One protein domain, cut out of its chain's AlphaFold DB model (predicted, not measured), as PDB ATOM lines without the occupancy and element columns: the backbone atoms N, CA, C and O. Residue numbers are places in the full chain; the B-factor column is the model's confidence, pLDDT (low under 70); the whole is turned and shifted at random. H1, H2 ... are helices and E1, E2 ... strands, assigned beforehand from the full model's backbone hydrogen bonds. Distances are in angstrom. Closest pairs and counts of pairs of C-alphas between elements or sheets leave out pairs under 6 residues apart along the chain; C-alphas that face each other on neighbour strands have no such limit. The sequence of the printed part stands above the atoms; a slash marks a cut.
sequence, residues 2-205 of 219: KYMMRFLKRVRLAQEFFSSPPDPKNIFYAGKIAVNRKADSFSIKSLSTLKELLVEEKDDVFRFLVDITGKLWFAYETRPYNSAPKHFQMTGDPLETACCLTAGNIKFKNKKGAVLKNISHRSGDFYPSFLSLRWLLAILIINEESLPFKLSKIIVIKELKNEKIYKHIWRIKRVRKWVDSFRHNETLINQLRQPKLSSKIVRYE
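What this domain is: This is residues 2 to 205 of the 219 residues of an uncharacterized protein of Legionella busanensis (UniProt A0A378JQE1). A long, strongly twisted sheet of eight strands runs through the domain, with H3 packed over one face of it and H4 and H5 set crosswise on H3. H1 lies by edge strand E7 and its residues 2 to 9 stick out, while the pair E1 and E8 makes the far end. The printed part has 204 residues with five named helices and eight named strands, in the order H1 E1 H2 E2 E3 E4 E5 H3 E6 E7 H4 H5 E8, a mixed class. The sheet, E7 E6 E5 E4 E2 E3 E1 E8, is mixed, with E5 and E6 parallel. The whole is compact, with a radius of gyration of the C-alphas of 16.7 A and spans of 51 by 37 by 34 A.

Where its parts are: H1, residues 2 to 18, begins at C-alpha 2 (81.470, -12.411, -48.375) and is 24.5 A long. E1 is residues 40 to 46, H2 50 to 55, E2 61 to 66, E3 72 to 76, E4 102 to 108 and E5 116 to 120. H3, residues 130 to 142, measures 20.0 A. E6, 154 to 161, and E7, 164 to 171, measure 22.1 A and 23.1 A. H4 is residues 172 to 181, H5 186 to 192, and E8, 200 to 204, ends at C-alpha 204 (131.181, -14.624, -49.568).

How they stand to each other: H2 and H3 on one face of the sheet make two layers. H3 comes closest to E4 at the C-alphas of Thr 102 and Ser 132, 5.4 A. H2 lies over E3 at a height over the sheet of 8.3 A. Antiparallel E4 and E2 have N 64 and O 104 at 2.8 A, within hydrogen-bond range; parallel E6 and E5 have N 158 and O 119 at 2.8 A. E5, H3, E6 form a strand-helix-strand unit, two parallel neighbour strands with a helix between, and E1, H2, E2 a split one, with E3 between its strands; both crossovers are right-handed. H3, with residues 137 to 142 alone, touches H4, about perpendicular at 89 degrees, closest at the C-alphas of Ala 138 and Val 179, 6.1 A. H5, not on the sheet, touches H3 at the C-alphas of Ile 139 and Leu 192, 5.2 A. H1 and H4 only graze the sheet. Every O i to N i+4 pair is within hydrogen-bond range in H1, H2, H4 and H5, and 6 of 9 in H3.

The domain as a whole: The C-alphas farthest apart, those of Met 4 and Glu 205, are 53.2 A apart. The printed part has no cut. The links H1 to E1, E3 to E4 and H3 to E6 are long. Mean pLDDT of the printed part is 90.5; residues 2 to 10, 32 to 38 and 80 to 82 are under 70.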
ATOM      1  N   LYS A   2      80.009 -12.456 -48.075       55.56
ATOM      2  CA  LYS A   2      81.470 -12.411 -48.375       55.56
ATOM      3  C   LYS A   2      82.257 -11.333 -47.601       55.56
ATOM      4  O   LYS A   2      83.384 -11.588 -47.177       55.56
ATOM      5  N   TYR A   3      81.674 -10.151 -47.388       58.94
ATOM      6  CA  TYR A   3      82.300  -9.064 -46.617       58.94
ATOM      7  C   TYR A   3      82.433  -9.396 -45.126       58.94
ATOM      8  O   TYR A   3      83.509  -9.217 -44.559       58.94
ATOM      9  N   MET A   4      81.388  -9.971 -44.525       58.59
ATOM     10  CA  MET A   4      81.384 -10.396 -43.122       58.59
ATOM     11  C   MET A   4      82.430 -11.489 -42.861       58.59
ATOM     12  O   MET A   4      83.216 -11.380 -41.926       58.59
ATOM     13  N   MET A   5      82.548 -12.480 -43.755       59.06
ATOM     14  CA  MET A   5      83.606 -13.498 -43.664       59.06
ATOM     15  C   MET A   5      85.021 -12.917 -43.806       59.06
ATOM     16  O   MET A   5      85.935 -13.342 -43.101       59.06
ATOM     17  N   ARG A   6      85.236 -11.946 -44.706       62.47
ATOM     18  CA  ARG A   6      86.539 -11.265 -44.839       62.47
ATOM     19  C   ARG A   6      86.884 -10.454 -43.591       62.47
ATOM     20  O   ARG A   6      88.045 -10.437 -43.189       62.47
ATOM     21  N   PHE A   7      85.893  -9.806 -42.986       59.62
ATOM     22  CA  PHE A   7      86.057  -9.067 -41.738       59.62
ATOM     23  C   PHE A   7      86.414 -10.005 -40.578       59.62
ATOM     24  O   PHE A   7      87.445  -9.802 -39.943       59.62
ATOM     25  N   LEU A   8      85.658 -11.091 -40.386       65.06
ATOM     26  CA  LEU A   8      85.923 -12.107 -39.359       65.06
ATOM     27  C   LEU A   8      87.325 -12.720 -39.495       65.06
ATOM     28  O   LEU A   8      88.053 -12.817 -38.510       65.06
ATOM     29  N   LYS A   9      87.758 -13.054 -40.720       69.75
ATOM     30  CA  LYS A   9      89.121 -13.559 -40.971       69.75
ATOM     31  C   LYS A   9      90.206 -12.540 -40.606       69.75
ATOM     32  O   LYS A   9      91.212 -12.915 -40.014       69.75
ATOM     33  N   ARG A  10      90.008 -11.252 -40.920       68.06
ATOM     34  CA  ARG A  10      90.949 -10.179 -40.540       68.06
ATOM     35  C   ARG A  10      91.006  -9.966 -39.031       68.06
ATOM     36  O   ARG A  10      92.090  -9.747 -38.498       68.06
ATOM     37  N   VAL A  11      89.861 -10.018 -38.354       73.75
ATOM     38  CA  VAL A  11      89.787  -9.897 -36.892       73.75
ATOM     39  C   VAL A  11      90.502 -11.068 -36.227       73.75
ATOM     40  O   VAL A  11      91.343 -10.824 -35.367       73.75
ATOM     41  N   ARG A  12      90.259 -12.303 -36.688       81.62
ATOM     42  CA  ARG A  12      90.924 -13.509 -36.182       81.62
ATOM     43  C   ARG A  12      92.440 -13.454 -36.365       81.62
ATOM     44  O   ARG A  12      93.162 -13.719 -35.416       81.62
ATOM     45  N   LEU A  13      92.928 -13.040 -37.535       82.38
ATOM     46  CA  LEU A  13      94.371 -12.924 -37.764       82.38
ATOM     47  C   LEU A  13      95.005 -11.807 -36.925       82.38
ATOM     48  O   LEU A  13      96.117 -11.956 -36.439       82.38
ATOM     49  N   ALA A  14      94.319 -10.676 -36.735       87.50
ATOM     50  CA  ALA A  14      94.815  -9.638 -35.836       87.50
ATOM     51  C   ALA A  14      94.820 -10.119 -34.375       87.50
ATOM     52  O   ALA A  14      95.739  -9.791 -33.637       87.50
ATOM     53  N   GLN A  15      93.809 -10.879 -33.945       90.56
ATOM     54  CA  GLN A  15      93.801 -11.510 -32.623       90.56
ATOM     55  C   GLN A  15      94.978 -12.467 -32.475       90.56
ATOM     56  O   GLN A  15      95.740 -12.310 -31.535       90.56
ATOM     57  N   GLU A  16      95.172 -13.367 -33.438       93.00
ATOM     58  CA  GLU A  16      96.301 -14.293 -33.472       93.00
ATOM     59  C   GLU A  16      97.630 -13.536 -33.439       93.00
ATOM     60  O   GLU A  16      98.443 -13.760 -32.556       93.00
ATOM     61  N   PHE A  17      97.850 -12.560 -34.319       95.81
ATOM     62  CA  PHE A  17      99.101 -11.801 -34.346       95.81
ATOM     63  C   PHE A  17      99.402 -11.115 -33.006       95.81
ATOM     64  O   PHE A  17     100.547 -11.125 -32.568       95.81
ATOM     65  N   PHE A  18      98.396 -10.556 -32.335       96.62
ATOM     66  CA  PHE A  18      98.580  -9.836 -31.073       96.62
ATOM     67  C   PHE A  18      98.347 -10.695 -29.815       96.62
ATOM     68  O   PHE A  18      98.352 -10.139 -28.721       96.62
ATOM     69  N   SER A  19      98.141 -12.013 -29.934       95.88
ATOM     70  CA  SER A  19      97.861 -12.883 -28.780       95.88
ATOM     71  C   SER A  19      99.105 -13.292 -27.996       95.88
ATOM     72  O   SER A  19      98.976 -13.783 -26.881       95.88
ATOM     73  N   SER A  20     100.300 -13.139 -28.571       96.06
ATOM     74  CA  SER A  20     101.551 -13.557 -27.939       96.06
ATOM     75  C   SER A  20     102.708 -12.612 -28.284       96.06
ATOM     76  O   SER A  20     102.652 -11.924 -29.313       96.06
ATOM     77  N   PRO A  21     103.770 -12.580 -27.460       97.44
ATOM     78  CA  PRO A  21     105.033 -11.946 -27.830       97.44
ATOM     79  C   PRO A  21     105.710 -12.647 -29.029       97.44
ATOM     80  O   PRO A  21     105.266 -13.722 -29.459       97.44
ATOM     81  N   PRO A  22     106.780 -12.048 -29.596       97.25
ATOM     82  CA  PRO A  22     107.731 -12.776 -30.433       97.25
ATOM     83  C   PRO A  22     108.289 -13.993 -29.686       97.25
ATOM     84  O   PRO A  22     108.577 -13.911 -28.493       97.25
ATOM     85  N   ASP A  23     108.433 -15.113 -30.388       94.50
ATOM     86  CA  ASP A  23     108.907 -16.370 -29.808       94.50
ATOM     87  C   ASP A  23     110.326 -16.672 -30.320       94.50
ATOM     88  O   ASP A  23     110.501 -16.797 -31.539       94.50
ATOM     89  N   PRO A  24     111.335 -16.764 -29.431       92.19
ATOM     90  CA  PRO A  24     112.723 -17.030 -29.811       92.19
ATOM     91  C   PRO A  24     112.949 -18.459 -30.308       92.19
ATOM     92  O   PRO A  24     113.977 -18.722 -30.923       92.19
ATOM     93  N   LYS A  25     112.000 -19.378 -30.090       92.88
ATOM     94  CA  LYS A  25     112.088 -20.760 -30.585       92.88
ATOM     95  C   LYS A  25     111.762 -20.880 -32.075       92.88
ATOM     96  O   LYS A  25     112.113 -21.878 -32.697       92.88
ATOM     97  N   ASN A  26     111.106 -19.874 -32.660       92.94
ATOM     98  CA  ASN A  26     110.754 -19.869 -34.078       92.94
ATOM     99  C   ASN A  26     111.936 -19.388 -34.927       92.94
ATOM    100  O   ASN A  26     112.013 -18.216 -35.298       92.94
ATOM    101  N   ILE A  27     112.846 -20.316 -35.220       96.56
ATOM    102  CA  ILE A  27     114.024 -20.096 -36.060       96.56
ATOM    103  C   ILE A  27     113.725 -20.557 -37.490       96.56
ATOM    104  O   ILE A  27     113.203 -21.648 -37.713       96.56
ATOM    105  N   PHE A  28     114.078 -19.723 -38.466       96.38
ATOM    106  CA  PHE A  28     113.950 -20.014 -39.891       96.38
ATOM    107  C   PHE A  28     115.333 -20.216 -40.497       96.38
ATOM    108  O   PHE A  28     116.174 -19.322 -40.422       96.38
ATOM    109  N   TYR A  29     115.549 -21.373 -41.113       95.12
ATOM    110  CA  TYR A  29     116.784 -21.710 -41.819       95.12
ATOM    111  C   TYR A  29     116.667 -21.354 -43.294       95.12
ATOM    112  O   TYR A  29     115.576 -21.411 -43.869       95.12
ATOM    113  N   ALA A  30     117.783 -20.970 -43.907       90.81
ATOM    114  CA  ALA A  30     117.790 -20.715 -45.335       90.81
ATOM    115  C   ALA A  30     117.541 -22.025 -46.104       90.81
ATOM    116  O   ALA A  30     118.067 -23.088 -45.781       90.81
ATOM    117  N   GLY A  31     116.700 -21.952 -47.130       81.25
ATOM    118  CA  GLY A  31     116.403 -23.065 -48.011       81.25
ATOM    119  C   GLY A  31     117.637 -23.491 -48.802       81.25
ATOM    120  O   GLY A  31     118.473 -22.672 -49.192       81.25
ATOM    121  N   LYS A  32     117.709 -24.789 -49.105       68.44
ATOM    122  CA  LYS A  32     118.745 -25.391 -49.950       68.44
ATOM    123  C   LYS A  32     118.481 -25.078 -51.425       68.44
ATOM    124  O   LYS A  32     118.070 -25.943 -52.188       68.44
ATOM    125  N   ILE A  33     118.661 -23.825 -51.826       64.19
ATOM    126  CA  ILE A  33     118.658 -23.456 -53.243       64.19
ATOM    127  C   ILE A  33     120.115 -23.313 -53.659       64.19
ATOM    128  O   ILE A  33     120.782 -22.355 -53.256       64.19
ATOM    129  N   ALA A  34     120.607 -24.266 -54.452       55.44
ATOM    130  CA  ALA A  34     121.899 -24.143 -55.110       55.44
ATOM    131  C   ALA A  34     121.883 -22.867 -55.958       55.44
ATOM    132  O   ALA A  34     120.992 -22.648 -56.779       55.44
ATOM    133  N   VAL A  35     122.839 -21.979 -55.719       57.31
ATOM    134  CA  VAL A  35     122.997 -20.777 -56.530       57.31
ATOM    135  C   VAL A  35     124.470 -20.635 -56.817       57.31
ATOM    136  O   VAL A  35     125.251 -20.545 -55.871       57.31
ATOM    137  N   ASN A  36     124.827 -20.556 -58.096       55.38
ATOM    138  CA  ASN A  36     126.131 -20.039 -58.485       55.38
ATOM    139  C   ASN A  36     126.253 -18.616 -57.944       55.38
ATOM    140  O   ASN A  36     125.344 -17.790 -58.105       55.38
ATOM    141  N   ARG A  37     127.348 -18.346 -57.241       65.75
ATOM    142  CA  ARG A  37     127.592 -17.054 -56.599       65.75
ATOM    143  C   ARG A  37     128.967 -16.579 -57.006       65.75
ATOM    144  O   ARG A  37     129.926 -17.333 -56.911       65.75
ATOM    145  N   LYS A  38     129.051 -15.328 -57.452       68.31
ATOM    146  CA  LYS A  38     130.328 -14.621 -57.553       68.31
ATOM    147  C   LYS A  38     130.776 -14.233 -56.146       68.31
ATOM    148  O   LYS A  38     129.926 -14.017 -55.280       68.31
ATOM    149  N   ALA A  39     132.087 -14.134 -55.949       74.25
ATOM    150  CA  ALA A  39     132.628 -13.569 -54.724       74.25
ATOM    151  C   ALA A  39     132.150 -12.119 -54.586       74.25
ATOM    152  O   ALA A  39     132.191 -11.361 -55.559       74.25
ATOM    153  N   ASP A  40     131.664 -11.749 -53.404       83.50
ATOM    154  CA  ASP A  40     131.136 -10.408 -53.152       83.50
ATOM    155  C   ASP A  40     131.250 -10.043 -51.665       83.50
ATOM    156  O   ASP A  40     131.330 -10.904 -50.782       83.50
ATOM    157  N   SER A  41     131.279  -8.742 -51.389       89.31
ATOM    158  CA  SER A  41     131.352  -8.174 -50.046       89.31
ATOM    159  C   SER A  41     130.217  -7.187 -49.845       89.31
ATOM    160  O   SER A  41     130.080  -6.218 -50.587       89.31
ATOM    161  N   PHE A  42     129.424  -7.387 -48.796       91.69
ATOM    162  CA  PHE A  42     128.244  -6.566 -48.549       91.69
ATOM    163  C   PHE A  42     128.359  -5.807 -47.231       91.69
ATOM    164  O   PHE A  42     128.646  -6.388 -46.185       91.69
ATOM    165  N   SER A  43     128.081  -4.502 -47.273       93.75
ATOM    166  CA  SER A  43     127.900  -3.701 -46.062       93.75
ATOM    167  C   SER A  43     126.481  -3.892 -45.535       93.75
ATOM    168  O   SER A  43     125.506  -3.540 -46.199       93.75
ATOM    169  N   ILE A  44     126.371  -4.452 -44.335       96.94
ATOM    170  CA  ILE A  44     125.112  -4.699 -43.640       96.94
ATOM    171  C   ILE A  44     124.985  -3.671 -42.520       96.94
ATOM    172  O   ILE A  44     125.847  -3.578 -41.643       96.94
ATOM    173  N   LYS A  45     123.918  -2.876 -42.555       97.12
ATOM    174  CA  LYS A  45     123.699  -1.787 -41.599       97.12
ATOM    175  C   LYS A  45     122.883  -2.264 -40.410       97.12
ATOM    176  O   LYS A  45     121.955  -3.051 -40.573       97.12
ATOM    177  N   SER A  46     123.211  -1.780 -39.223       97.12
ATOM    178  CA  SER A  46     122.388  -1.960 -38.030       97.12
ATOM    179  C   SER A  46     121.241  -0.943 -38.023       97.12
ATOM    180  O   SER A  46     121.144  -0.080 -38.900       97.12
ATOM    181  N   LEU A  47     120.382  -0.985 -37.002       95.56
ATOM    182  CA  LEU A  47     119.371   0.057 -36.816       95.56
ATOM    183  C   LEU A  47     119.983   1.459 -36.643       95.56
ATOM    184  O   LEU A  47     119.463   2.418 -37.214       95.56
ATOM    185  N   SER A  48     121.096   1.579 -35.912       94.31
ATOM    186  CA  SER A  48     121.779   2.861 -35.689       94.31
ATOM    187  C   SER A  48     122.478   3.399 -36.934       94.31
ATOM    188  O   SER A  48     122.606   4.614 -37.067       94.31
ATOM    189  N   THR A  49     122.888   2.533 -37.865       95.50
ATOM    190  CA  THR A  49     123.563   2.943 -39.109       95.50
ATOM    191  C   THR A  49     122.659   2.916 -40.342       95.50
ATOM    192  O   THR A  49     123.087   3.282 -41.433       95.50
ATOM    193  N   LEU A  50     121.371   2.578 -40.199       93.94
ATOM    194  CA  LEU A  50     120.403   2.564 -41.304       93.94
ATOM    195  C   LEU A  50     120.312   3.910 -42.043       93.94
ATOM    196  O   LEU A  50     120.068   3.929 -43.249       93.94
ATOM    197  N   LYS A  51     120.536   5.037 -41.355       91.44
ATOM    198  CA  LYS A  51     120.538   6.369 -41.983       91.44
ATOM    199  C   LYS A  51     121.534   6.460 -43.145       91.44
ATOM    200  O   LYS A  51     121.245   7.163 -44.104       91.44
ATOM    201  N   GLU A  52     122.641   5.717 -43.100       91.56
ATOM    202  CA  GLU A  52     123.617   5.652 -44.195       91.56
ATOM    203  C   GLU A  52     122.963   5.164 -45.498       91.56
ATOM    204  O   GLU A  52     123.148   5.788 -46.536       91.56
ATOM    205  N   LEU A  53     122.099   4.137 -45.443       88.44
ATOM    206  CA  LEU A  53     121.372   3.655 -46.631       88.44
ATOM    207  C   LEU A  53     120.355   4.674 -47.154       88.44
ATOM    208  O   LEU A  53     120.110   4.739 -48.359       88.44
ATOM    209  N   LEU A  54     119.736   5.432 -46.242       87.25
ATOM    210  CA  LEU A  54     118.700   6.415 -46.567       87.25
ATOM    211  C   LEU A  54     119.286   7.684 -47.201       87.25
ATOM    212  O   LEU A  54     118.651   8.268 -48.073       87.25
ATOM    213  N   VAL A  55     120.489   8.099 -46.785       85.38
ATOM    214  CA  VAL A  55     121.184   9.288 -47.313       85.38
ATOM    215  C   VAL A  55     121.605   9.104 -48.768       85.38
ATOM    216  O   VAL A  55     121.589  10.066 -49.526       85.38
ATOM    217  N   GLU A  56     121.924   7.881 -49.191       79.94
ATOM    218  CA  GLU A  56     122.266   7.622 -50.593       79.94
ATOM    219  C   GLU A  56     121.074   7.822 -51.549       79.94
ATOM    220  O   GLU A  56     121.277   7.898 -52.757       79.94
ATOM    221  N   GLU A  57     119.834   7.869 -51.039       76.94
ATOM    222  CA  GLU A  57     118.595   8.072 -51.808       76.94
ATOM    223  C   GLU A  57     118.477   7.181 -53.070       76.94
ATOM    224  O   GLU A  57     117.822   7.527 -54.057       76.94
ATOM    225  N   LYS A  58     119.090   5.992 -53.058       80.62
ATOM    226  CA  LYS A  58     119.064   5.044 -54.188       80.62
ATOM    227  C   LYS A  58     117.786   4.210 -54.221       80.62
ATOM    228  O   LYS A  58     117.259   3.904 -55.302       80.62
ATOM    229  N   ASP A  59     117.264   3.876 -53.043       83.56
ATOM    230  CA  ASP A  59     116.151   2.948 -52.869       83.56
ATOM    231  C   ASP A  59     115.110   3.449 -51.863       83.56
ATOM    232  O   ASP A  59     115.412   4.227 -50.963       83.56
ATOM    233  N   ASP A  60     113.864   3.011 -52.040       90.44
ATOM    234  CA  ASP A  60     112.799   3.155 -51.048       90.44
ATOM    235  C   ASP A  60     112.419   1.805 -50.417       90.44
ATOM    236  O   ASP A  60     111.574   1.778 -49.520       90.44
ATOM    237  N   VAL A  61     113.027   0.699 -50.862       93.50
ATOM    238  CA  VAL A  61     112.882  -0.645 -50.296       93.50
ATOM    239  C   VAL A  61     114.236  -1.168 -49.838       93.50
ATOM    240  O   VAL A  61     115.231  -1.089 -50.551       93.50
ATOM    241  N   PHE A  62     114.252  -1.744 -48.643       95.56
ATOM    242  CA  PHE A  62     115.428  -2.375 -48.064       95.56
ATOM    243  C   PHE A  62     115.064  -3.763 -47.564       95.56
ATOM    244  O   PHE A  62     113.945  -4.000 -47.090       95.56
ATOM    245  N   ARG A  63     116.025  -4.677 -47.637       97.06
ATOM    246  CA  ARG A  63     115.951  -5.952 -46.935       97.06
ATOM    247  C   ARG A  63     116.173  -5.700 -45.453       97.06
ATOM    248  O   ARG A  63     116.992  -4.859 -45.088       97.06
ATOM    249  N   PHE A  64     115.462  -6.438 -44.616       98.31
ATOM    250  CA  PHE A  64     115.763  -6.546 -43.199       98.31
ATOM    251  C   PHE A  64     115.944  -8.011 -42.804       98.31
ATOM    252  O   PHE A  64     115.312  -8.900 -43.380       98.31
ATOM    253  N   LEU A  65     116.760  -8.238 -41.782       98.38
ATOM    254  CA  LEU A  65     116.933  -9.528 -41.127       98.38
ATOM    255  C   LEU A  65     117.044  -9.307 -39.620       98.38
ATOM    256  O   LEU A  65     117.786  -8.433 -39.183       98.38
ATOM    257  N   VAL A  66     116.303 -10.086 -38.838       98.56
ATOM    258  CA  VAL A  66     116.504 -10.186 -37.390       98.56
ATOM    259  C   VAL A  66     117.268 -11.474 -37.133       98.56
ATOM    260  O   VAL A  66     116.733 -12.557 -37.377       98.56
ATOM    261  N   ASP A  67     118.517 -11.358 -36.691       97.69
ATOM    262  CA  ASP A  67     119.346 -12.530 -36.401       97.69
ATOM    263  C   ASP A  67     118.851 -13.294 -35.162       97.69
ATOM    264  O   ASP A  67     117.948 -12.847 -34.454       97.69
ATOM    265  N   ILE A  68     119.449 -14.454 -34.887       97.12
ATOM    266  CA  ILE A  68     119.084 -15.308 -33.745       97.12
ATOM    267  C   ILE A  68     119.289 -14.639 -32.377       97.12
ATOM    268  O   ILE A  68     118.667 -15.031 -31.392       97.12
ATOM    269  N   THR A  69     120.102 -13.585 -32.310       96.44
ATOM    270  CA  THR A  69     120.334 -12.793 -31.093       96.44
ATOM    271  C   THR A  69     119.358 -11.618 -30.955       96.44
ATOM    272  O   THR A  69     119.409 -10.868 -29.980       96.44
ATOM    273  N   GLY A  70     118.434 -11.460 -31.909       97.56
ATOM    274  CA  GLY A  70     117.439 -10.392 -31.930       97.56
ATOM    275  C   GLY A  70     117.943  -9.068 -32.504       97.56
ATOM    276  O   GLY A  70     117.267  -8.050 -32.334       97.56
ATOM    277  N   LYS A  71     119.107  -9.031 -33.167       97.88
ATOM    278  CA  LYS A  71     119.624  -7.792 -33.768       97.88
ATOM    279  C   LYS A  71     119.097  -7.598 -35.176       97.88
ATOM    280  O   LYS A  71     119.015  -8.530 -35.973       97.88
ATOM    281  N   LEU A  72     118.692  -6.360 -35.443       98.44
ATOM    282  CA  LEU A  72     118.052  -5.949 -36.677       98.44
ATOM    283  C   LEU A  72     119.080  -5.361 -37.641       98.44
ATOM    284  O   LEU A  72     119.713  -4.338 -37.370       98.44
ATOM    285  N   TRP A  73     119.173  -6.005 -38.794       98.44
ATOM    286  CA  TRP A  73     120.105  -5.705 -39.865       98.44
ATOM    287  C   TRP A  73     119.367  -5.288 -41.130       98.44
ATOM    288  O   TRP A  73     118.274  -5.782 -41.404       98.44
ATOM    289  N   PHE A  74     119.989  -4.423 -41.927       97.69
ATOM    290  CA  PHE A  74     119.445  -3.878 -43.165       97.69
ATOM    291  C   PHE A  74     120.460  -3.908 -44.304       97.69
ATOM    292  O   PHE A  74     121.665  -3.770 -44.090       97.69
ATOM    293  N   ALA A  75     119.955  -4.044 -45.526       96.00
ATOM    294  CA  ALA A  75     120.739  -3.927 -46.750       96.00
ATOM    295  C   ALA A  75     119.855  -3.494 -47.930       96.00
ATOM    296  O   ALA A  75     118.623  -3.522 -47.844       96.00
ATOM    297  N   TYR A  76     120.475  -3.114 -49.047       92.81
ATOM    298  CA  TYR A  76     119.755  -2.862 -50.297       92.81
ATOM    299  C   TYR A  76     119.001  -4.107 -50.793       92.81
ATOM    300  O   TYR A  76     119.372  -5.249 -50.508       92.81
ATOM    301  N   GLU A  77     117.936  -3.882 -51.559       88.00
ATOM    302  CA  GLU A  77     117.298  -4.927 -52.356       88.00
ATOM    303  C   GLU A  77     118.010  -5.056 -53.717       88.00
ATOM    304  O   GLU A  77     118.466  -4.066 -54.291       88.00
ATOM    305  N   THR A  78     118.134  -6.283 -54.237       81.69
ATOM    306  CA  THR A  78     118.772  -6.521 -55.542       81.69
ATOM    307  C   THR A  78     117.966  -5.847 -56.650       81.69
ATOM    308  O   THR A  78     116.750  -6.024 -56.737       81.69
ATOM    309  N   ARG A  79     118.659  -5.129 -57.535       72.12
ATOM    310  CA  ARG A  79     118.107  -4.544 -58.765       72.12
ATOM    311  C   ARG A  79     118.871  -5.093 -59.977       72.12
ATOM    312  O   ARG A  79     119.996  -5.550 -59.785       72.12
ATOM    313  N   PRO A  80     118.334  -5.003 -61.210       68.62
ATOM    314  CA  PRO A  80     118.989  -5.528 -62.418       68.62
ATOM    315  C   PRO A  80     120.444  -5.075 -62.649       68.62
ATOM    316  O   PRO A  80     121.161  -5.732 -63.390       68.62
ATOM    317  N   TYR A  81     120.897  -4.000 -61.989       67.88
ATOM    318  CA  TYR A  81     122.238  -3.418 -62.147       67.88
ATOM    319  C   TYR A  81     122.986  -3.177 -60.826       67.88
ATOM    320  O   TYR A  81     124.010  -2.501 -60.824       67.88
ATOM    321  N   ASN A  82     122.474  -3.667 -59.692       69.56
ATOM    322  CA  ASN A  82     123.140  -3.497 -58.399       69.56
ATOM    323  C   ASN A  82     123.140  -4.812 -57.619       69.56
ATOM    324  O   ASN A  82     122.069  -5.331 -57.273       69.56
ATOM    325  N   SER A  83     124.339  -5.329 -57.343       81.50
ATOM    326  CA  SER A  83     124.509  -6.484 -56.467       81.50
ATOM    327  C   SER A  83     124.160  -6.066 -55.043       81.50
ATOM    328  O   SER A  83     124.662  -5.076 -54.519       81.50
ATOM    329  N   ALA A  84     123.246  -6.802 -54.426       88.44
ATOM    330  CA  ALA A  84     122.839  -6.579 -53.050       88.44
ATOM    331  C   ALA A  84     122.624  -7.937 -52.380       88.44
ATOM    332  O   ALA A  84     122.110  -8.853 -53.041       88.44
ATOM    333  N   PRO A  85     122.953  -8.072 -51.084       91.75
ATOM    334  CA  PRO A  85     122.985  -9.364 -50.413       91.75
ATOM    335  C   PRO A  85     121.583  -9.950 -50.329       91.75
ATOM    336  O   PRO A  85     120.660  -9.274 -49.867       91.75
ATOM    337  N   LYS A  86     121.414 -11.217 -50.713       91.88
ATOM    338  CA  LYS A  86     120.235 -12.010 -50.323       91.88
ATOM    339  C   LYS A  86     120.090 -12.005 -48.795       91.88
ATOM    340  O   LYS A  86     121.059 -11.718 -48.092       91.88
ATOM    341  N   HIS A  87     118.909 -12.312 -48.256       94.56
ATOM    342  CA  HIS A  87     118.713 -12.221 -46.805       94.56
ATOM    343  C   HIS A  87     119.673 -13.137 -46.052       94.56
ATOM    344  O   HIS A  87     120.265 -12.683 -45.081       94.56
ATOM    345  N   PHE A  88     119.909 -14.369 -46.518       93.31
ATOM    346  CA  PHE A  88     120.872 -15.258 -45.862       93.31
ATOM    347  C   PHE A  88     122.278 -14.647 -45.870       93.31
ATOM    348  O   PHE A  88     122.983 -14.755 -44.873       93.31
ATOM    349  N   GLN A  89     122.657 -13.909 -46.922       93.44
ATOM    350  CA  GLN A  89     123.975 -13.272 -46.988       93.44
ATOM    351  C   GLN A  89     124.162 -12.238 -45.875       93.44
ATOM    352  O   GLN A  89     125.276 -12.038 -45.405       93.44
ATOM    353  N   MET A  90     123.077 -11.622 -45.399       95.69
ATOM    354  CA  MET A  90     123.119 -10.658 -44.296       95.69
ATOM    355  C   MET A  90     123.509 -11.296 -42.949       95.69
ATOM    356  O   MET A  90     123.882 -10.566 -42.027       95.69
ATOM    357  N   THR A  91     123.428 -12.626 -42.811       95.06
ATOM    358  CA  THR A  91     123.864 -13.338 -41.595       95.06
ATOM    359  C   THR A  91     125.385 -13.277 -41.452       95.06
ATOM    360  O   THR A  91     125.880 -12.793 -40.434       95.06
ATOM    361  N   GLY A  92     126.104 -13.598 -42.531       92.19
ATOM    362  CA  GLY A  92     127.548 -13.844 -42.529       92.19
ATOM    363  C   GLY A  92     127.886 -15.337 -42.528       92.19
ATOM    364  O   GLY A  92     129.051 -15.683 -42.687       92.19
ATOM    365  N   ASP A  93     126.875 -16.198 -42.391       92.00
ATOM    366  CA  ASP A  93     127.024 -17.644 -42.314       92.00
ATOM    367  C   ASP A  93     126.879 -18.306 -43.697       92.00
ATOM    368  O   ASP A  93     126.203 -17.770 -44.590       92.00
ATOM    369  N   PRO A  94     127.454 -19.509 -43.883       88.94
ATOM    370  CA  PRO A  94     127.149 -20.374 -45.021       88.94
ATOM    371  C   PRO A  94     125.642 -20.600 -45.198       88.94
ATOM    372  O   PRO A  94     124.870 -20.544 -44.239       88.94
ATOM    373  N   LEU A  95     125.202 -20.889 -46.429       87.62
ATOM    374  CA  LEU A  95     123.773 -21.062 -46.730       87.62
ATOM    375  C   LEU A  95     123.141 -22.170 -45.874       87.62
ATOM    376  O   LEU A  95     121.990 -22.060 -45.473       87.62
ATOM    377  N   GLU A  96     123.904 -23.223 -45.612       87.56
ATOM    378  CA  GLU A  96     123.490 -24.454 -44.947       87.56
ATOM    379  C   GLU A  96     123.186 -24.241 -43.460       87.56
ATOM    380  O   GLU A  96     122.403 -24.991 -42.877       87.56
ATOM    381  N   THR A  97     123.799 -23.224 -42.854       91.81
ATOM    382  CA  THR A  97     123.703 -22.925 -41.420       91.81
ATOM    383  C   THR A  97     123.050 -21.575 -41.142       91.81
ATOM    384  O   THR A  97     122.655 -21.313 -40.005       91.81
ATOM    385  N   ALA A  98     122.904 -20.725 -42.164       94.62
ATOM    386  CA  ALA A  98     122.268 -19.428 -42.040       94.62
ATOM    387  C   ALA A  98     120.845 -19.581 -41.495       94.62
ATOM    388  O   ALA A  98     120.012 -20.319 -42.034       94.62
ATOM    389  N   CYS A  99     120.557 -18.834 -40.434       96.69
ATOM    390  CA  CYS A  99     119.258 -18.820 -39.781       96.69
ATOM    391  C   CYS A  99     118.890 -17.419 -39.277       96.69
ATOM    392  O   CYS A  99     119.737 -16.539 -39.109       96.69
ATOM    393  N   CYS A 100     117.595 -17.183 -39.073       97.94
ATOM    394  CA  CYS A 100     117.081 -15.919 -38.559       97.94
ATOM    395  C   CYS A 100     115.795 -16.114 -37.748       97.94
ATOM    396  O   CYS A 100     115.117 -17.135 -37.861       97.94
ATOM    397  N   LEU A 101     115.431 -15.105 -36.954       98.31
ATOM    398  CA  LEU A 101     114.131 -15.046 -36.274       98.31
ATOM    399  C   LEU A 101     113.031 -14.532 -37.207       98.31
ATOM    400  O   LEU A 101     111.867 -14.904 -37.087       98.31
ATOM    401  N   THR A 102     113.390 -13.645 -38.135       98.38
ATOM    402  CA  THR A 102     112.527 -13.191 -39.229       98.38
ATOM    403  C   THR A 102     113.361 -12.472 -40.290       98.38
ATOM    404  O   THR A 102     114.418 -11.911 -39.997       98.38
ATOM    405  N   ALA A 103     112.864 -12.429 -41.521       98.12
ATOM    406  CA  ALA A 103     113.475 -11.704 -42.624       98.12
ATOM    407  C   ALA A 103     112.391 -11.146 -43.547       98.12
ATOM    408  O   ALA A 103     111.258 -11.637 -43.595       98.12
ATOM    409  N   GLY A 104     112.715 -10.098 -44.291       97.75
ATOM    410  CA  GLY A 104     111.737  -9.513 -45.188       97.75
ATOM    411  C   GLY A 104     112.165  -8.200 -45.808       97.75
ATOM    412  O   GLY A 104     113.343  -7.857 -45.831       97.75
ATOM    413  N   ASN A 105     111.181  -7.444 -46.284       97.38
ATOM    414  CA  ASN A 105     111.409  -6.128 -46.869       97.38
ATOM    415  C   ASN A 105     110.690  -5.045 -46.068       97.38
ATOM    416  O   ASN A 105     109.513  -5.188 -45.711       97.38
ATOM    417  N   ILE A 106     111.386  -3.932 -45.858       97.44
ATOM    418  CA  ILE A 106     110.859  -2.690 -45.306       97.44
ATOM    419  C   ILE A 106     110.845  -1.639 -46.416       97.44
ATOM    420  O   ILE A 106     111.834  -1.443 -47.114       97.44
ATOM    421  N   LYS A 107     109.700  -0.986 -46.628       95.69
ATOM    422  CA  LYS A 107     109.528   0.020 -47.681       95.69
ATOM    423  C   LYS A 107     109.095   1.351 -47.095       95.69
ATOM    424  O   LYS A 107     108.109   1.417 -46.355       95.69
ATOM    425  N   PHE A 108     109.761   2.413 -47.510       95.12
ATOM    426  CA  PHE A 108     109.487   3.796 -47.149       95.12
ATOM    427  C   PHE A 108     108.585   4.481 -48.181       95.12
ATOM    428  O   PHE A 108     108.286   3.941 -49.250       95.12
ATOM    429  N   LYS A 109     108.034   5.648 -47.826       91.62
ATOM    430  CA  LYS A 109     107.171   6.419 -48.739       91.62
ATOM    431  C   LYS A 109     107.950   7.042 -49.895       91.62
ATOM    432  O   LYS A 109     107.371   7.238 -50.959       91.62
ATOM    433  N   ASN A 110     109.213   7.363 -49.657       88.12
ATOM    434  CA  ASN A 110     110.147   7.953 -50.600       88.12
ATOM    435  C   ASN A 110     111.571   7.492 -50.254       88.12
ATOM    436  O   ASN A 110     111.790   6.874 -49.210       88.12
ATOM    437  N   LYS A 111     112.526   7.825 -51.125       85.88
ATOM    438  CA  LYS A 111     113.931   7.425 -50.979       85.88
ATOM    439  C   LYS A 111     114.640   8.087 -49.789       85.88
ATOM    440  O   LYS A 111     115.562   7.506 -49.243       85.88
ATOM    441  N   LYS A 112     114.130   9.231 -49.309       83.94
ATOM    442  CA  LYS A 112     114.604   9.902 -48.081       83.94
ATOM    443  C   LYS A 112     114.358   9.086 -46.810       83.94
ATOM    444  O   LYS A 112     114.860   9.437 -45.749       83.94
ATOM    445  N   GLY A 113     113.501   8.064 -46.866       83.50
ATOM    446  CA  GLY A 113     113.278   7.157 -45.741       83.50
ATOM    447  C   GLY A 113     112.550   7.754 -44.537       83.50
ATOM    448  O   GLY A 113     112.362   7.060 -43.549       83.50
ATOM    449  N   ALA A 114     112.081   9.003 -44.597       87.00
ATOM    450  CA  ALA A 114     111.559   9.704 -43.418       87.00
ATOM    451  C   ALA A 114     110.308   9.050 -42.798       87.00
ATOM    452  O   ALA A 114     110.027   9.237 -41.613       87.00
ATOM    453  N   VAL A 115     109.527   8.314 -43.600       91.56
ATOM    454  CA  VAL A 115     108.260   7.708 -43.174       91.56
ATOM    455  C   VAL A 115     108.125   6.291 -43.714       91.56
ATOM    456  O   VAL A 115     108.119   6.069 -44.931       91.56
ATOM    457  N   LEU A 116     107.922   5.341 -42.802       94.44
ATOM    458  CA  LEU A 116     107.631   3.948 -43.133       94.44
ATOM    459  C   LEU A 116     106.300   3.825 -43.901       94.44
ATOM    460  O   LEU A 116     105.271   4.352 -43.470       94.44
ATOM    461  N   LYS A 117     106.305   3.106 -45.032       94.50
ATOM    462  CA  LYS A 117     105.115   2.836 -45.859       94.50
ATOM    463  C   LYS A 117     104.527   1.460 -45.576       94.50
ATOM    464  O   LYS A 117     103.319   1.353 -45.392       94.50
ATOM    465  N   ASN A 118     105.339   0.404 -45.635       96.81
ATOM    466  CA  ASN A 118     104.895  -0.969 -45.372       96.81
ATOM    467  C   ASN A 118     106.060  -1.909 -45.044       96.81
ATOM    468  O   ASN A 118     107.193  -1.648 -45.436       96.81
ATOM    469  N   ILE A 119     105.736  -3.017 -44.384       98.00
ATOM    470  CA  ILE A 119     106.635  -4.134 -44.071       98.00
ATOM    471  C   ILE A 119     106.062  -5.406 -44.699       98.00
ATOM    472  O   ILE A 119     104.842  -5.548 -44.804       98.00
ATOM    473  N   SER A 120     106.915  -6.341 -45.104       97.50
ATOM    474  CA  SER A 120     106.509  -7.682 -45.537       97.50
ATOM    475  C   SER A 120     107.506  -8.736 -45.075       97.50
ATOM    476  O   SER A 120     108.682  -8.417 -44.940       97.50
ATOM    477  N   HIS A 121     107.065  -9.983 -44.925       96.31
ATOM    478  CA  HIS A 121     107.930 -11.142 -44.644       96.31
ATOM    479  C   HIS A 121     108.458 -11.800 -45.936       96.31
ATOM    480  O   HIS A 121     108.673 -13.007 -46.005       96.31
ATOM    481  N   ARG A 122     108.598 -11.018 -47.018       94.19
ATOM    482  CA  ARG A 122     109.113 -11.521 -48.296       94.19
ATOM    483  C   ARG A 122     110.618 -11.758 -48.184       94.19
ATOM    484  O   ARG A 122     111.389 -10.808 -48.256       94.19
ATOM    485  N   SER A 123     111.007 -13.019 -48.096       91.62
ATOM    486  CA  SER A 123     112.385 -13.486 -48.236       91.62
ATOM    487  C   SER A 123     112.371 -14.728 -49.130       91.62
ATOM    488  O   SER A 123     111.504 -15.587 -48.983       91.62
ATOM    489  N   GLY A 124     113.269 -14.762 -50.119       85.50
ATOM    490  CA  GLY A 124     113.343 -15.843 -51.115       85.50
ATOM    491  C   GLY A 124     114.182 -17.042 -50.670       85.50
ATOM    492  O   GLY A 124     114.327 -17.992 -51.427       85.50
ATOM    493  N   ASP A 125     114.767 -16.961 -49.482       89.94
ATOM    494  CA  ASP A 125     115.706 -17.915 -48.904       89.94
ATOM    495  C   ASP A 125     115.237 -18.423 -47.532       89.94
ATOM    496  O   ASP A 125     115.299 -19.620 -47.318       89.94
ATOM    497  N   PHE A 126     114.700 -17.598 -46.628       91.38
ATOM    498  CA  PHE A 126     114.257 -18.053 -45.294       91.38
ATOM    499  C   PHE A 126     112.781 -18.461 -45.190       91.38
ATOM    500  O   PHE A 126     112.398 -19.107 -44.218       91.38
ATOM    501  N   TYR A 127     111.928 -18.046 -46.134       91.25
ATOM    502  CA  TYR A 127     110.469 -18.273 -46.104       91.25
ATOM    503  C   TYR A 127     109.796 -18.045 -44.724       91.25
ATOM    504  O   TYR A 127     109.005 -18.880 -44.274       91.25
ATOM    505  N   PRO A 128     110.066 -16.923 -44.026       94.94
ATOM    506  CA  PRO A 128     109.584 -16.723 -42.668       94.94
ATOM    507  C   PRO A 128     108.057 -16.611 -42.610       94.94
ATOM    508  O   PRO A 128     107.413 -16.038 -43.498       94.94
ATOM    509  N   SER A 129     107.468 -17.124 -41.528       95.12
ATOM    510  CA  SER A 129     106.022 -17.052 -41.302       95.12
ATOM    511  C   SER A 129     105.555 -15.607 -41.103       95.12
ATOM    512  O   SER A 129     106.300 -14.753 -40.616       95.12
ATOM    513  N   PHE A 130     104.284 -15.324 -41.398       95.75
ATOM    514  CA  PHE A 130     103.703 -13.999 -41.156       95.75
ATOM    515  C   PHE A 130     103.833 -13.552 -39.690       95.75
ATOM    516  O   PHE A 130     104.133 -12.389 -39.419       95.75
ATOM    517  N   LEU A 131     103.651 -14.481 -38.743       96.50
ATOM    518  CA  LEU A 131     103.722 -14.202 -37.307       96.50
ATOM    519  C   LEU A 131     105.136 -13.847 -36.835       96.50
ATOM    520  O   LEU A 131     105.279 -13.155 -35.829       96.50
ATOM    521  N   SER A 132     106.180 -14.242 -37.564       97.56
ATOM    522  CA  SER A 132     107.556 -13.871 -37.216       97.56
ATOM    523  C   SER A 132     107.802 -12.357 -37.297       97.56
ATOM    524  O   SER A 132     108.655 -11.836 -36.584       97.56
ATOM    525  N   LEU A 133     106.986 -11.607 -38.059       98.12
ATOM    526  CA  LEU A 133     107.042 -10.138 -38.104       98.12
ATOM    527  C   LEU A 133     106.754  -9.473 -36.753       98.12
ATOM    528  O   LEU A 133     107.008  -8.274 -36.606       98.12
ATOM    529  N   ARG A 134     106.260 -10.223 -35.757       98.31
ATOM    530  CA  ARG A 134     106.215  -9.773 -34.361       98.31
ATOM    531  C   ARG A 134     107.588  -9.274 -33.904       98.31
ATOM    532  O   ARG A 134     107.639  -8.227 -33.269       98.31
ATOM    533  N   TRP A 135     108.677  -9.951 -34.283       98.56
ATOM    534  CA  TRP A 135     110.046  -9.530 -33.965       98.56
ATOM    535  C   TRP A 135     110.326  -8.110 -34.447       98.56
ATOM    536  O   TRP A 135     110.596  -7.224 -33.638       98.56
ATOM    537  N   LEU A 136     110.174  -7.861 -35.751       98.44
ATOM    538  CA  LEU A 136     110.424  -6.537 -36.317       98.44
ATOM    539  C   LEU A 136     109.510  -5.471 -35.696       98.44
ATOM    540  O   LEU A 136     109.982  -4.394 -35.345       98.44
ATOM    541  N   LEU A 137     108.214  -5.751 -35.523       98.25
ATOM    542  CA  LEU A 137     107.296  -4.771 -34.938       98.25
ATOM    543  C   LEU A 137     107.635  -4.433 -33.488       98.25
ATOM    544  O   LEU A 137     107.609  -3.258 -33.131       98.25
ATOM    545  N   ALA A 138     107.973  -5.429 -32.672       98.44
ATOM    546  CA  ALA A 138     108.371  -5.199 -31.293       98.44
ATOM    547  C   ALA A 138     109.681  -4.396 -31.218       98.44
ATOM    548  O   ALA A 138     109.743  -3.424 -30.468       98.44
ATOM    549  N   ILE A 139     110.674  -4.717 -32.061       98.62
ATOM    550  CA  ILE A 139     111.932  -3.957 -32.163       98.62
ATOM    551  C   ILE A 139     111.656  -2.491 -32.517       98.62
ATOM    552  O   ILE A 139     112.167  -1.597 -31.846       98.62
ATOM    553  N   LEU A 140     110.826  -2.217 -33.530       98.00
ATOM    554  CA  LEU A 140     110.528  -0.839 -33.938       98.00
ATOM    555  C   LEU A 140     109.849  -0.024 -32.830       98.00
ATOM    556  O   LEU A 140     110.141   1.157 -32.690       98.00
ATOM    557  N   ILE A 141     108.953  -0.635 -32.050       98.06
ATOM    558  CA  ILE A 141     108.284   0.053 -30.938       98.06
ATOM    559  C   ILE A 141     109.237   0.281 -29.761       98.06
ATOM    560  O   ILE A 141     109.267   1.378 -29.214       98.06
ATOM    561  N   ILE A 142     110.012  -0.731 -29.363       98.00
ATOM    562  CA  ILE A 142     110.924  -0.636 -28.207       98.00
ATOM    563  C   ILE A 142     112.020   0.403 -28.445       98.00
ATOM    564  O   ILE A 142     112.459   1.058 -27.507       98.00
ATOM    565  N   ASN A 143     112.439   0.566 -29.697       97.88
ATOM    566  CA  ASN A 143     113.531   1.455 -30.077       97.88
ATOM    567  C   ASN A 143     113.018   2.734 -30.770       97.88
ATOM    568  O   ASN A 143     113.801   3.400 -31.445       97.88
ATOM    569  N   GLU A 144     111.727   3.079 -30.624       96.00
ATOM    570  CA  GLU A 144     111.042   4.131 -31.401       96.00
ATOM    571  C   GLU A 144     111.765   5.488 -31.362       96.00
ATOM    572  O   GLU A 144     111.899   6.141 -32.396       96.00
ATOM    573  N   GLU A 145     112.290   5.884 -30.201       94.00
ATOM    574  CA  GLU A 145     113.006   7.155 -30.002       94.00
ATOM    575  C   GLU A 145     114.350   7.223 -30.741       94.00
ATOM    576  O   GLU A 145     114.842   8.304 -31.053       94.00
ATOM    577  N   SER A 146     114.935   6.064 -31.046       93.06
ATOM    578  CA  SER A 146     116.236   5.943 -31.711       93.06
ATOM    579  C   SER A 146     116.132   5.692 -33.219       93.06
ATOM    580  O   SER A 146     117.153   5.594 -33.902       93.06
ATOM    581  N   LEU A 147     114.913   5.572 -33.758       94.62
ATOM    582  CA  LEU A 147     114.714   5.285 -35.175       94.62
ATOM    583  C   LEU A 147     115.160   6.471 -36.044       94.62
ATOM    584  O   LEU A 147     114.765   7.609 -35.789       94.62
ATOM    585  N   PRO A 148     115.861   6.228 -37.168       92.00
ATOM    586  CA  PRO A 148     116.206   7.286 -38.118       92.00
ATOM    587  C   PRO A 148     115.010   7.729 -38.988       92.00
ATOM    588  O   PRO A 148     115.183   8.456 -39.964       92.00
ATOM    589  N   PHE A 149     113.795   7.283 -38.665       93.06
ATOM    590  CA  PHE A 149     112.562   7.564 -39.391       93.06
ATOM    591  C   PHE A 149     111.357   7.579 -38.449       93.06
ATOM    592  O   PHE A 149     111.374   6.992 -37.371       93.06
ATOM    593  N   LYS A 150     110.260   8.206 -38.885       91.50
ATOM    594  CA  LYS A 150     109.021   8.270 -38.102       91.50
ATOM    595  C   LYS A 150     108.110   7.080 -38.395       91.50
ATOM    596  O   LYS A 150     107.854   6.733 -39.557       91.50
ATOM    597  N   LEU A 151     107.530   6.513 -37.339       94.06
ATOM    598  CA  LEU A 151     106.420   5.571 -37.458       94.06
ATOM    599  C   LEU A 151     105.122   6.331 -37.757       94.06
ATOM    600  O   LEU A 151     104.742   7.283 -37.078       94.06
ATOM    601  N   SER A 152     104.417   5.904 -38.803       92.44
ATOM    602  CA  SER A 152     103.098   6.450 -39.129       92.44
ATOM    603  C   SER A 152     102.058   6.047 -38.072       92.44
ATOM    604  O   SER A 152     102.160   4.992 -37.450       92.44
ATOM    605  N   LYS A 153     100.980   6.840 -37.926       95.06
ATOM    606  CA  LYS A 153      99.832   6.506 -37.047       95.06
ATOM    607  C   LYS A 153      99.224   5.129 -37.356       95.06
ATOM    608  O   LYS A 153      98.623   4.498 -36.482       95.06
ATOM    609  N   ILE A 154      99.372   4.683 -38.599       95.94
ATOM    610  CA  ILE A 154      99.035   3.344 -39.066       95.94
ATOM    611  C   ILE A 154     100.281   2.664 -39.620       95.94
ATOM    612  O   ILE A 154     101.122   3.313 -40.236       95.94
ATOM    613  N   ILE A 155     100.350   1.351 -39.455       95.38
ATOM    614  CA  ILE A 155     101.344   0.503 -40.097       95.38
ATOM    615  C   ILE A 155     100.650  -0.453 -41.057       95.38
ATOM    616  O   ILE A 155      99.561  -0.960 -40.770       95.38
ATOM    617  N   VAL A 156     101.270  -0.666 -42.215       97.12
ATOM    618  CA  VAL A 156     100.783  -1.593 -43.235       97.12
ATOM    619  C   VAL A 156     101.715  -2.793 -43.278       97.12
ATOM    620  O   VAL A 156     102.889  -2.648 -43.616       97.12
ATOM    621  N   ILE A 157     101.186  -3.973 -42.977       97.25
ATOM    622  CA  ILE A 157     101.901  -5.241 -43.082       97.25
ATOM    623  C   ILE A 157     101.356  -6.011 -44.280       97.25
ATOM    624  O   ILE A 157     100.144  -6.147 -44.447       97.25
ATOM    625  N   LYS A 158     102.247  -6.490 -45.141       96.50
ATOM    626  CA  LYS A 158     101.914  -7.345 -46.277       96.50
ATOM    627  C   LYS A 158     102.228  -8.794 -45.929       96.50
ATOM    628  O   LYS A 158     103.388  -9.141 -45.715       96.50
ATOM    629  N   GLU A 159     101.189  -9.613 -45.912       94.94
ATOM    630  CA  GLU A 159     101.279 -11.066 -45.818       94.94
ATOM    631  C   GLU A 159     101.320 -11.657 -47.229       94.94
ATOM    632  O   GLU A 159     100.492 -11.312 -48.078       94.94
ATOM    633  N   LEU A 160     102.287 -12.533 -47.475       92.00
ATOM    634  CA  LEU A 160     102.413 -13.306 -48.700       92.00
ATOM    635  C   LEU A 160     101.900 -14.714 -48.429       92.00
ATOM    636  O   LEU A 160     102.463 -15.436 -47.611       92.00
ATOM    637  N   LYS A 161     100.820 -15.091 -49.111       88.69
ATOM    638  CA  LYS A 161     100.164 -16.386 -48.929       88.69
ATOM    639  C   LYS A 161      99.555 -16.849 -50.243       88.69
ATOM    640  O   LYS A 161      98.749 -16.121 -50.821       88.69
ATOM    641  N   ASN A 162      99.912 -18.054 -50.687       87.25
ATOM    642  CA  ASN A 162      99.422 -18.671 -51.928       87.25
ATOM    643  C   ASN A 162      99.543 -17.711 -53.125       87.25
ATOM    644  O   ASN A 162      98.539 -17.387 -53.760       87.25
ATOM    645  N   GLU A 163     100.744 -17.153 -53.323       84.19
ATOM    646  CA  GLU A 163     101.083 -16.177 -54.380       84.19
ATOM    647  C   GLU A 163     100.313 -14.844 -54.324       84.19
ATOM    648  O   GLU A 163     100.540 -13.933 -55.119       84.19
ATOM    649  N   LYS A 164      99.432 -14.673 -53.336       90.31
ATOM    650  CA  LYS A 164      98.640 -13.463 -53.128       90.31
ATOM    651  C   LYS A 164      99.240 -12.613 -52.022       90.31
ATOM    652  O   LYS A 164      99.827 -13.106 -51.060       90.31
ATOM    653  N   ILE A 165      99.047 -11.302 -52.159       93.00
ATOM    654  CA  ILE A 165      99.469 -10.315 -51.168       93.00
ATOM    655  C   ILE A 165      98.238  -9.798 -50.428       93.00
ATOM    656  O   ILE A 165      97.390  -9.112 -51.004       93.00
ATOM    657  N   TYR A 166      98.173 -10.069 -49.129       93.00
ATOM    658  CA  TYR A 166      97.149  -9.545 -48.233       93.00
ATOM    659  C   TYR A 166      97.705  -8.353 -47.457       93.00
ATOM    660  O   TYR A 166      98.811  -8.396 -46.928       93.00
ATOM    661  N   LYS A 167      96.944  -7.256 -47.408       94.12
ATOM    662  CA  LYS A 167      97.318  -6.046 -46.663       94.12
ATOM    663  C   LYS A 167      96.585  -6.010 -45.327       94.12
ATOM    664  O   LYS A 167      95.352  -5.989 -45.302       94.12
ATOM    665  N   HIS A 168      97.355  -5.907 -44.254       94.62
ATOM    666  CA  HIS A 168      96.890  -5.709 -42.887       94.62
ATOM    667  C   HIS A 168      97.251  -4.301 -42.449       94.62
ATOM    668  O   HIS A 168      98.395  -3.877 -42.590       94.62
ATOM    669  N   ILE A 169      96.264  -3.551 -41.971       95.38
ATOM    670  CA  ILE A 169      96.444  -2.157 -41.566       95.38
ATOM    671  C   ILE A 169      96.098  -2.060 -40.092       95.38
ATOM    672  O   ILE A 169      94.955  -2.309 -39.704       95.38
ATOM    673  N   TRP A 170      97.076  -1.687 -39.274       95.50
ATOM    674  CA  TRP A 170      96.908  -1.587 -37.829       95.50
ATOM    675  C   TRP A 170      97.285  -0.199 -37.334       95.50
ATOM    676  O   TRP A 170      98.196   0.440 -37.852       95.50
ATOM    677  N   ARG A 171      96.582   0.280 -36.307       96.50
ATOM    678  CA  ARG A 171      96.951   1.518 -35.613       96.50
ATOM    679  C   ARG A 171      98.199   1.263 -34.780       96.50
ATOM    680  O   ARG A 171      98.217   0.307 -34.007       96.50
ATOM    681  N   ILE A 172      99.180   2.158 -34.846       96.50
ATOM    682  CA  ILE A 172     100.425   2.011 -34.083       96.50
ATOM    683  C   ILE A 172     100.163   1.971 -32.568       96.50
ATOM    684  O   ILE A 172     100.777   1.189 -31.857       96.50
ATOM    685  N   LYS A 173      99.138   2.694 -32.084       97.38
ATOM    686  CA  LYS A 173      98.669   2.634 -30.684       97.38
ATOM    687  C   LYS A 173      98.304   1.210 -30.238       97.38
ATOM    688  O   LYS A 173      98.526   0.869 -29.084       97.38
ATOM    689  N   ARG A 174      97.746   0.380 -31.129       96.75
ATOM    690  CA  ARG A 174      97.437  -1.029 -30.826       96.75
ATOM    691  C   ARG A 174      98.712  -1.864 -30.728       96.75
ATOM    692  O   ARG A 174      98.801  -2.690 -29.833       96.75
ATOM    693  N   VAL A 175      99.681  -1.622 -31.609       97.50
ATOM    694  CA  VAL A 175     100.983  -2.307 -31.574       97.50
ATOM    695  C   VAL A 175     101.739  -1.950 -30.291       97.50
ATOM    696  O   VAL A 175     102.244  -2.850 -29.639       97.50
ATOM    697  N   ARG A 176     101.727  -0.676 -29.865       98.12
ATOM    698  CA  ARG A 176     102.307  -0.259 -28.574       98.12
ATOM    699  C   ARG A 176     101.670  -0.979 -27.392       98.12
ATOM    700  O   ARG A 176     102.387  -1.624 -26.647       98.12
ATOM    701  N   LYS A 177     100.332  -0.993 -27.304       98.06
ATOM    702  CA  LYS A 177      99.616  -1.754 -26.262       98.06
ATOM    703  C   LYS A 177      99.981  -3.241 -26.247       98.06
ATOM    704  O   LYS A 177     100.063  -3.838 -25.181       98.06
ATOM    705  N   TRP A 178     100.168  -3.843 -27.421       98.25
ATOM    706  CA  TRP A 178     100.622  -5.228 -27.521       98.25
ATOM    707  C   TRP A 178     102.044  -5.395 -26.971       98.25
ATOM    708  O   TRP A 178     102.257  -6.286 -26.161       98.25
ATOM    709  N   VAL A 179     102.981  -4.507 -27.313       98.31
ATOM    710  CA  VAL A 179     104.337  -4.515 -26.730       98.31
ATOM    711  C   VAL A 179     104.314  -4.298 -25.216       98.31
ATOM    712  O   VAL A 179     105.018  -4.986 -24.483       98.31
ATOM    713  N   ASP A 180     103.455  -3.403 -24.729       98.00
ATOM    714  CA  ASP A 180     103.293  -3.131 -23.299       98.00
ATOM    715  C   ASP A 180     102.848  -4.376 -22.519       98.00
ATOM    716  O   ASP A 180     103.289  -4.577 -21.390       98.00
ATOM    717  N   SER A 181     102.045  -5.254 -23.135       98.00
ATOM    718  CA  SER A 181     101.535  -6.471 -22.485       98.00
ATOM    719  C   SER A 181     102.621  -7.472 -22.071       98.00
ATOM    720  O   SER A 181     102.397  -8.249 -21.149       98.00
ATOM    721  N   PHE A 182     103.800  -7.436 -22.698       97.38
ATOM    722  CA  PHE A 182     104.936  -8.304 -22.364       97.38
ATOM    723  C   PHE A 182     106.189  -7.520 -21.951       97.38
ATOM    724  O   PHE A 182     107.277  -8.088 -21.872       97.38
ATOM    725  N   ARG A 183     106.056  -6.222 -21.649       95.81
ATOM    726  CA  ARG A 183     107.185  -5.350 -21.274       95.81
ATOM    727  C   ARG A 183     107.883  -5.774 -19.973       95.81
ATOM    728  O   ARG A 183     109.032  -5.413 -19.761       95.81
ATOM    729  N   HIS A 184     107.208  -6.557 -19.136       96.06
ATOM    730  CA  HIS A 184     107.762  -7.137 -17.911       96.06
ATOM    731  C   HIS A 184     108.691  -8.342 -18.163       96.06
ATOM    732  O   HIS A 184     109.392  -8.765 -17.254       96.06
ATOM    733  N   ASN A 185     108.712  -8.915 -19.374       97.38
ATOM    734  CA  ASN A 185     109.637  -9.994 -19.718       97.38
ATOM    735  C   ASN A 185     111.017  -9.409 -20.060       97.38
ATOM    736  O   ASN A 185     111.309  -9.107 -21.218       97.38
ATOM    737  N   GLU A 186     111.860  -9.229 -19.045       96.81
ATOM    738  CA  GLU A 186     113.162  -8.571 -19.188       96.81
ATOM    739  C   GLU A 186     114.082  -9.265 -20.193       96.81
ATOM    740  O   GLU A 186     114.721  -8.590 -21.000       96.81
ATOM    741  N   THR A 187     114.119 -10.600 -20.199       96.81
ATOM    742  CA  THR A 187     114.933 -11.381 -21.141       96.81
ATOM    743  C   THR A 187     114.567 -11.047 -22.583       96.81
ATOM    744  O   THR A 187     115.434 -10.689 -23.383       96.81
ATOM    745  N   LEU A 188     113.272 -11.087 -22.908       97.25
ATOM    746  CA  LEU A 188     112.783 -10.766 -24.244       97.25
ATOM    747  C   LEU A 188     113.010  -9.288 -24.589       97.25
ATOM    748  O   LEU A 188     113.438  -8.966 -25.697       97.25
ATOM    749  N   ILE A 189     112.753  -8.374 -23.651       97.62
ATOM    750  CA  ILE A 189     112.968  -6.940 -23.873       97.62
ATOM    751  C   ILE A 189     114.446  -6.635 -24.133       97.62
ATOM    752  O   ILE A 189     114.754  -5.876 -25.053       97.62
ATOM    753  N   ASN A 190     115.367  -7.261 -23.402       97.00
ATOM    754  CA  ASN A 190     116.804  -7.119 -23.627       97.00
ATOM    755  C   ASN A 190     117.234  -7.665 -24.994       97.00
ATOM    756  O   ASN A 190     118.059  -7.043 -25.668       97.00
ATOM    757  N   GLN A 191     116.632  -8.764 -25.449       97.19
ATOM    758  CA  GLN A 191     116.870  -9.295 -26.790       97.19
ATOM    759  C   GLN A 191     116.400  -8.317 -27.885       97.19
ATOM    760  O   GLN A 191     117.120  -8.081 -28.857       97.19
ATOM    761  N   LEU A 192     115.229  -7.690 -27.699       97.88
ATOM    762  CA  LEU A 192     114.614  -6.745 -28.644       97.88
ATOM    763  C   LEU A 192     115.287  -5.360 -28.680       97.88
ATOM    764  O   LEU A 192     115.162  -4.632 -29.675       97.88
ATOM    765  N   ARG A 193     116.001  -4.970 -27.618       97.50
ATOM    766  CA  ARG A 193     116.785  -3.729 -27.582       97.50
ATOM    767  C   ARG A 193     117.900  -3.767 -28.626       97.50
ATOM    768  O   ARG A 193     118.656  -4.736 -28.736       97.50
ATOM    769  N   GLN A 194     118.015  -2.675 -29.375       97.25
ATOM    770  CA  GLN A 194     119.056  -2.490 -30.378       97.25
ATOM    771  C   GLN A 194     120.135  -1.572 -29.792       97.25
ATOM    772  O   GLN A 194     119.937  -0.357 -29.752       97.25
ATOM    773  N   PRO A 195     121.266  -2.118 -29.304       94.12
ATOM    774  CA  PRO A 195     122.392  -1.273 -28.931       94.12
ATOM    775  C   PRO A 195     122.881  -0.487 -30.156       94.12
ATOM    776  O   PRO A 195     122.572  -0.838 -31.297       94.12
ATOM    777  N   LYS A 196     123.660   0.578 -29.926       93.44
ATOM    778  CA  LYS A 196     124.305   1.355 -30.998       93.44
ATOM    779  C   LYS A 196     125.402   0.522 -31.670       93.44
ATOM    780  O   LYS A 196     126.585   0.718 -31.417       93.44
ATOM    781  N   LEU A 197     124.996  -0.441 -32.488       93.94
ATOM    782  CA  LEU A 197     125.884  -1.321 -33.234       93.94
ATOM    783  C   LEU A 197     126.440  -0.592 -34.453       93.94
ATOM    784  O   LEU A 197     125.722   0.145 -35.136       93.94
ATOM    785  N   SER A 198     127.704  -0.840 -34.766       95.44
ATOM    786  CA  SER A 198     128.273  -0.469 -36.057       95.44
ATOM    787  C   SER A 198     127.694  -1.336 -37.181       95.44
ATOM    788  O   SER A 198     127.057  -2.369 -36.963       95.44
ATOM    789  N   SER A 199     127.912  -0.890 -38.414       95.56
ATOM    790  CA  SER A 199     127.710  -1.714 -39.603       95.56
ATOM    791  C   SER A 199     128.709  -2.874 -39.618       95.56
ATOM    792  O   SER A 199     129.838  -2.719 -39.155       95.56
ATOM    793  N   LYS A 200     128.330  -4.007 -40.215       95.38
ATOM    794  CA  LYS A 200     129.238  -5.137 -40.462       95.38
ATOM    795  C   LYS A 200     129.492  -5.322 -41.956       95.38
ATOM    796  O   LYS A 200     128.665  -4.940 -42.783       95.38
ATOM    797  N   ILE A 201     130.634  -5.910 -42.299       95.06
ATOM    798  CA  ILE A 201     130.942  -6.355 -43.661       95.06
ATOM    799  C   ILE A 201     130.897  -7.876 -43.657       95.06
ATOM    800  O   ILE A 201     131.576  -8.510 -42.855       95.06
ATOM    801  N   VAL A 202     130.100  -8.448 -44.552       92.75
ATOM    802  CA  VAL A 202     130.035  -9.896 -44.778       92.75
ATOM    803  C   VAL A 202     130.678 -10.207 -46.122       92.75
ATOM    804  O   VAL A 202     130.464  -9.470 -47.088       92.75
ATOM    805  N   ARG A 203     131.480 -11.269 -46.179       90.56
ATOM    806  CA  ARG A 203     132.206 -11.687 -47.382       90.56
ATOM    807  C   ARG A 203     131.774 -13.094 -47.751       90.56
ATOM    808  O   ARG A 203     131.715 -13.954 -46.880       90.56
ATOM    809  N   TYR A 204     131.477 -13.305 -49.024       86.44
ATOM    810  CA  TYR A 204     131.181 -14.624 -49.568       86.44
ATOM    811  C   TYR A 204     132.146 -14.909 -50.701       86.44
ATOM    812  O   TYR A 204     132.372 -14.054 -51.557       86.44
ATOM    813  N   GLU A 205     132.696 -16.115 -50.698       81.38
ATOM    814  CA  GLU A 205     133.519 -16.614 -51.789       81.38
ATOM    815  C   GLU A 205     132.650 -17.031 -52.977       81.38
ATOM    816  O   GLU A 205     131.429 -17.210 -52.866       81.38
TER     817      GLU A 205